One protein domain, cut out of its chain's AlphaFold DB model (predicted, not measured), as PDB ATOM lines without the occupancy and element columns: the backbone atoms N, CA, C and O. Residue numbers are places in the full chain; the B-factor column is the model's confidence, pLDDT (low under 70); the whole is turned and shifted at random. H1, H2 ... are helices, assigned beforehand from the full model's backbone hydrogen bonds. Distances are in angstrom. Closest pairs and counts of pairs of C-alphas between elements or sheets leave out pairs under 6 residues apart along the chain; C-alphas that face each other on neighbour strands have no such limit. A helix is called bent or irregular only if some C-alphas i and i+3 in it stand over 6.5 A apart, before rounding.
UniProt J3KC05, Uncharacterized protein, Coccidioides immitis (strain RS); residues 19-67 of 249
ATOM      1  N   ALA A  19     144.444 167.162 235.199       53.97
ATOM      2  CA  ALA A  19     145.228 166.275 236.062       53.97
ATOM      3  C   ALA A  19     144.414 165.077 236.589       53.97
ATOM      4  O   ALA A  19     145.004 164.081 237.010       53.97
ATOM      5  N   CYS A  20     143.080 165.162 236.575       54.59
ATOM      6  CA  CYS A  20     142.204 164.084 237.029       54.59
ATOM      7  C   CYS A  20     142.047 163.001 235.953       54.59
ATOM      8  O   CYS A  20     142.093 161.814 236.272       54.59
ATOM      9  N   ASP A  21     141.965 163.404 234.684       56.66
ATOM     10  CA  ASP A  21     141.689 162.484 233.573       56.66
ATOM     11  C   ASP A  21     142.843 161.502 233.329       56.66
ATOM     12  O   ASP A  21     142.627 160.303 233.181       56.66
ATOM     13  N   LYS A  22     144.096 161.969 233.413       59.84
ATOM     14  CA  LYS A  22     145.274 161.111 233.181       59.84
ATOM     15  C   LYS A  22     145.491 160.052 234.265       59.84
ATOM     16  O   LYS A  22     145.982 158.976 233.966       59.84
ATOM     17  N   ASN A  23     145.113 160.334 235.513       59.59
ATOM     18  CA  ASN A  23     145.261 159.363 236.603       59.59
ATOM     19  C   ASN A  23     144.158 158.293 236.595       59.59
ATOM     20  O   ASN A  23     144.327 157.241 237.210       59.59
ATOM     21  N   LYS A  24     143.022 158.559 235.936       59.94
ATOM     22  CA  LYS A  24     141.883 157.638 235.888       59.94
ATOM     23  C   LYS A  24     142.158 156.460 234.955       59.94
ATOM     24  O   LYS A  24     141.923 155.320 235.350       59.94
ATOM     25  N   ASP A  25     142.706 156.727 233.775       67.44
ATOM     26  CA  ASP A  25     143.003 155.683 232.789       67.44
ATOM     27  C   ASP A  25     144.092 154.725 233.290       67.44
ATOM     28  O   ASP A  25     143.919 153.508 233.223       67.44
ATOM     29  N   ASP A  26     145.154 155.257 233.905       67.38
ATOM     30  CA  ASP A  26     146.232 154.448 234.490       67.38
ATOM     31  C   ASP A  26     145.728 153.556 235.645       67.38
ATOM     32  O   ASP A  26     146.172 152.415 235.798       67.38
ATOM     33  N   LEU A  27     144.765 154.038 236.441       66.88
ATOM     34  CA  LEU A  27     144.175 153.266 237.538       66.88
ATOM     35  C   LEU A  27     143.263 152.140 237.027       66.88
ATOM     36  O   LEU A  27     143.295 151.031 237.563       66.88
ATOM     37  N   ILE A  28     142.468 152.407 235.988       70.62
ATOM     38  CA  ILE A  28     141.572 151.407 235.391       70.62
ATOM     39  C   ILE A  28     142.393 150.321 234.694       70.62
ATOM     40  O   ILE A  28     142.172 149.139 234.962       70.62
ATOM     41  N   LEU A  29     143.382 150.700 233.881       70.44
ATOM     42  CA  LEU A  29     144.259 149.754 233.187       70.44
ATOM     43  C   LEU A  29     145.024 148.864 234.175       70.44
ATOM     44  O   LEU A  29     145.026 147.642 234.020       70.44
ATOM     45  N   GLY A  30     145.574 149.448 235.245       78.38
ATOM     46  CA  GLY A  30     146.244 148.677 236.295       78.38
ATOM     47  C   GLY A  30     145.302 147.728 237.046       78.38
ATOM     48  O   GLY A  30     145.702 146.628 237.430       78.38
ATOM     49  N   SER A  31     144.038 148.117 237.239       76.44
ATOM     50  CA  SER A  31     143.047 147.265 237.908       76.44
ATOM     51  C   SER A  31     142.599 146.076 237.051       76.44
ATOM     52  O   SER A  31     142.397 144.985 237.586       76.44
ATOM     53  N   LEU A  32     142.498 146.255 235.730       80.56
ATOM     54  CA  LEU A  32     142.126 145.186 234.802       80.56
ATOM     55  C   LEU A  32     143.238 144.146 234.673       80.56
ATOM     56  O   LEU A  32     142.964 142.954 234.796       80.56
ATOM     57  N   GLU A  33     144.492 144.583 234.543       84.88
ATOM     58  CA  GLU A  33     145.643 143.671 234.517       84.88
ATOM     59  C   GLU A  33     145.744 142.865 235.826       84.88
ATOM     60  O   GLU A  33     145.949 141.649 235.816       84.88
ATOM     61  N   ALA A  34     145.507 143.510 236.973       80.06
ATOM     62  CA  ALA A  34     145.485 142.826 238.264       80.06
ATOM     63  C   ALA A  34     144.357 141.781 238.368       80.06
ATOM     64  O   ALA A  34     144.564 140.710 238.948       80.06
ATOM     65  N   LEU A  35     143.178 142.063 237.803       85.44
ATOM     66  CA  LEU A  35     142.063 141.114 237.759       85.44
ATOM     67  C   LEU A  35     142.355 139.930 236.835       85.44
ATOM     68  O   LEU A  35     142.079 138.794 237.216       85.44
ATOM     69  N   GLU A  36     142.955 140.155 235.668       86.88
ATOM     70  CA  GLU A  36     143.363 139.073 234.765       86.88
ATOM     71  C   GLU A  36     144.370 138.133 235.434       86.88
ATOM     72  O   GLU A  36     144.198 136.911 235.405       86.88
ATOM     73  N   ILE A  37     145.371 138.694 236.118       86.62
ATOM     74  CA  ILE A  37     146.344 137.912 236.892       86.62
ATOM     75  C   ILE A  37     145.638 137.121 238.001       86.62
ATOM     76  O   ILE A  37     145.958 135.950 238.220       86.62
ATOM     77  N   LEU A  38     144.661 137.724 238.686       86.62
ATOM     78  CA  LEU A  38     143.885 137.049 239.727       86.62
ATOM     79  C   LEU A  38     143.075 135.876 239.160       86.62
ATOM     80  O   LEU A  38     143.133 134.777 239.717       86.62
ATOM     81  N   PHE A  39     142.364 136.072 238.049       88.44
ATOM     82  CA  PHE A  39     141.595 135.012 237.394       88.44
ATOM     83  C   PHE A  39     142.489 133.897 236.851       88.44
ATOM     84  O   PHE A  39     142.126 132.726 236.954       88.44
ATOM     85  N   ALA A  40     143.676 134.228 236.339       88.12
ATOM     86  CA  ALA A  40     144.653 133.239 235.895       88.12
ATOM     87  C   ALA A  40     145.253 132.443 237.070       88.12
ATOM     88  O   ALA A  40     145.463 131.232 236.965       88.12
ATOM     89  N   ALA A  41     145.501 133.095 238.209       88.56
ATOM     90  CA  ALA A  41     146.062 132.456 239.398       88.56
ATOM     91  C   ALA A  41     145.025 131.643 240.193       88.56
ATOM     92  O   ALA A  41     145.390 130.675 240.865       88.56
ATOM     93  N   TYR A  42     143.743 132.008 240.119       88.56
ATOM     94  CA  TYR A  42     142.681 131.401 240.919       88.56
ATOM     95  C   TYR A  42     142.586 129.872 240.759       88.56
ATOM     96  O   TYR A  42     142.640 129.181 241.779       88.56
ATOM     97  N   PRO A  43     142.542 129.290 239.540       86.38
ATOM     98  CA  PRO A  43     142.534 127.841 239.380       86.38
ATOM     99  C   PRO A  43     143.746 127.184 240.035       86.38
ATOM    100  O   PRO A  43     143.583 126.198 240.742       86.38
ATOM    101  N   HIS A  44     144.948 127.739 239.853       85.88
ATOM    102  CA  HIS A  44     146.175 127.172 240.418       85.88
ATOM    103  C   HIS A  44     146.138 127.106 241.941       85.88
ATOM    104  O   HIS A  44     146.514 126.089 242.526       85.88
ATOM    105  N   VAL A  45     145.653 128.170 242.577       90.50
ATOM    106  CA  VAL A  45     145.476 128.211 244.029       90.50
ATOM    107  C   VAL A  45     144.466 127.156 244.471       90.50
ATOM    108  O   VAL A  45     144.772 126.362 245.362       90.50
ATOM    109  N   MET A  46     143.305 127.103 243.816       85.50
ATOM    110  CA  MET A  46     142.244 126.153 244.152       85.50
ATOM    111  C   MET A  46     142.693 124.698 243.972       85.50
ATOM    112  O   MET A  46     142.415 123.871 244.837       85.50
ATOM    113  N   TYR A  47     143.463 124.398 242.923       87.38
ATOM    114  CA  TYR A  47     144.061 123.078 242.710       87.38
ATOM    115  C   TYR A  47     145.083 122.713 243.788       87.38
ATOM    116  O   TYR A  47     145.098 121.586 244.266       87.38
ATOM    117  N   SER A  48     145.929 123.663 244.196       86.56
ATOM    118  CA  SER A  48     146.971 123.393 245.195       86.56
ATOM    119  C   SER A  48     146.436 123.183 246.616       86.56
ATOM    120  O   SER A  48     147.116 122.568 247.434       86.56
ATOM    121  N   GLY A  49     145.244 123.708 246.918       82.50
ATOM    122  CA  GLY A  49     144.652 123.678 248.256       82.50
ATOM    123  C   GLY A  49     143.455 122.740 248.420       82.50
ATOM    124  O   GLY A  49     143.000 122.561 249.547       82.50
ATOM    125  N   CYS A  50     142.914 122.173 247.336       89.06
ATOM    126  CA  CYS A  50     141.690 121.378 247.390       89.06
ATOM    127  C   CYS A  50     141.662 120.283 246.312       89.06
ATOM    128  O   CYS A  50     141.298 120.531 245.164       89.06
ATOM    129  N   GLU A  51     141.956 119.038 246.698       85.81
ATOM    130  CA  GLU A  51     141.857 117.869 245.803       85.81
ATOM    131  C   GLU A  51     140.422 117.661 245.274       85.81
ATOM    132  O   GLU A  51     140.211 117.231 244.141       85.81
ATOM    133  N   HIS A  52     139.411 118.049 246.060       85.19
ATOM    134  CA  HIS A  52     138.003 117.939 245.668       85.19
ATOM    135  C   HIS A  52     137.620 118.934 244.566       85.19
ATOM    136  O   HIS A  52     136.713 118.660 243.778       85.19
ATOM    137  N   TYR A  53     138.321 120.068 244.472       84.50
ATOM    138  CA  TYR A  53     138.059 121.074 243.446       84.50
ATOM    139  C   TYR A  53     138.377 120.543 242.045       84.50
ATOM    140  O   TYR A  53     137.630 120.810 241.104       84.50
ATOM    141  N   GLU A  54     139.438 119.746 241.896       84.25
ATOM    142  CA  GLU A  54     139.778 119.112 240.619       84.25
ATOM    143  C   GLU A  54     138.695 118.133 240.167       84.25
ATOM    144  O   GLU A  54     138.243 118.183 239.015       84.25
ATOM    145  N   HIS A  55     138.228 117.293 241.092       85.62
ATOM    146  CA  HIS A  55     137.171 116.331 240.816       85.62
ATOM    147  C   HIS A  55     135.861 117.037 240.440       85.62
ATOM    148  O   HIS A  55     135.275 116.751 239.395       85.62
ATOM    149  N   GLN A  56     135.447 118.033 241.228       84.88
ATOM    150  CA  GLN A  56     134.232 118.802 240.967       84.88
ATOM    151  C   GLN A  56     134.311 119.572 239.646       84.88
ATOM    152  O   GLN A  56     133.367 119.542 238.859       84.88
ATOM    153  N   LYS A  57     135.444 120.221 239.354       86.88
ATOM    154  CA  LYS A  57     135.638 120.940 238.091       86.88
ATOM    155  C   LYS A  57     135.548 119.999 236.893       86.88
ATOM    156  O   LYS A  57     134.922 120.361 235.900       86.88
ATOM    157  N   THR A  58     136.111 118.797 236.995       86.81
ATOM    158  CA  THR A  58     136.031 117.780 235.939       86.81
ATOM    159  C   THR A  58     134.589 117.323 235.720       86.81
ATOM    160  O   THR A  58     134.132 117.282 234.581       86.81
ATOM    161  N   LEU A  59     133.836 117.065 236.792       87.31
ATOM    162  CA  LEU A  59     132.414 116.711 236.704       87.31
ATOM    163  C   LEU A  59     131.570 117.839 236.092       87.31
ATOM    164  O   LEU A  59     130.741 117.581 235.219       87.31
ATOM    165  N   CYS A  60     131.808 119.090 236.495       83.00
ATOM    166  CA  CYS A  60     131.145 120.261 235.918       83.00
ATOM    167  C   CYS A  60     131.508 120.467 234.441       83.00
ATOM    168  O   CYS A  60     130.655 120.851 233.646       83.00
ATOM    169  N   GLN A  61     132.754 120.208 234.045       81.75
ATOM    170  CA  GLN A  61     133.162 120.281 232.641       81.75
ATOM    171  C   GLN A  61     132.547 119.151 231.815       81.75
ATOM    172  O   GLN A  61     132.107 119.396 230.699       81.75
ATOM    173  N   GLN A  62     132.446 117.938 232.361       79.75
ATOM    174  CA  GLN A  62     131.801 116.807 231.690       79.75
ATOM    175  C   GLN A  62     130.290 117.001 231.530       79.75
ATOM    176  O   GLN A  62     129.731 116.627 230.500       79.75
ATOM    177  N   SER A  63     129.612 117.590 232.520       75.12
ATOM    178  CA  SER A  63     128.189 117.921 232.398       75.12
ATOM    179  C   SER A  63     127.953 119.064 231.413       75.12
ATOM    180  O   SER A  63     126.955 119.047 230.694       75.12
ATOM    181  N   ARG A  64     128.893 120.011 231.320       64.69
ATOM    182  CA  ARG A  64     128.836 121.114 230.357       64.69
ATOM    183  C   ARG A  64     129.174 120.683 228.931       64.69
ATOM    184  O   ARG A  64     128.477 121.097 228.023       64.69
ATOM    185  N   ALA A  65     130.132 119.779 228.737       67.94
ATOM    186  CA  ALA A  65     130.453 119.195 227.430       67.94
ATOM    187  C   ALA A  65     129.307 118.342 226.847       67.94
ATOM    188  O   ALA A  65     129.298 118.041 225.658       67.94
ATOM    189  N   LYS A  66     128.341 117.933 227.684       67.88
ATOM    190  CA  LYS A  66     127.103 117.273 227.242       67.88
ATOM    191  C   LYS A  66     126.021 118.253 226.787       67.88
ATOM    192  O   LYS A  66     125.067 117.813 226.151       67.88
ATOM    193  N   ARG A  67     126.140 119.545 227.111       58.25
ATOM    194  CA  ARG A  67     125.334 120.593 226.479       58.25
ATOM    195  C   ARG A  67     126.015 120.919 225.158       58.25
ATOM    196  O   ARG A  67     127.227 121.111 225.125       58.25
TER     197      ARG A  67
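What this domain is: This is residues 19 to 67 of the 249 residues of an uncharacterized protein of Coccidioides immitis (strain RS) (UniProt J3KC05). Two helices meet at their ends as an L: a long arm, H1, turns a corner into a shorter arm, H2. Most of both arms sticks out, residues 19 to 42 and 58 to 67 standing free. The printed part has 49 residues with two named helices, H1 then H2, and no named strand; its class is all helix. It is extended, with a radius of gyration of the C-alphas of 17.4 A, and flat, spanning 51 by 29 by 9 A.

Where its parts are: H1, residues 19 to 49, begins at C-alpha 19 (145.228, 166.275, 236.062) and is 44.3 A long. It has a kink of 33 degrees near residue 43 and is only just irregular: C-alphas 40 and 43 are 6.8 A apart. H2, residues 51 to 65, is 21.7 A long and ends at C-alpha 65 (130.453, 119.195, 227.430).

How they stand to each other: H1 and H2 only just touch, with 3 pairs of C-alphas within 8 A, and touch only at the corner by their tight link. Residues 46 to 47 touch 53 to 54; the closest C-alphas, of Tyr 47 and Glu 54, are 6.2 A apart. Their lines are about perpendicular, at 77 degrees. O i to N i+4 pairs within hydrogen-bond range number 22 of 27 in H1 and 10 of 11 in H2.

The domain as a whole: The C-alphas farthest apart, of Ala 19 and Lys 66, are 53.0 A apart. The printed part has no cut. Its mean pLDDT is 78.2, with residues 19 to 27 and 64 to 67 under 70.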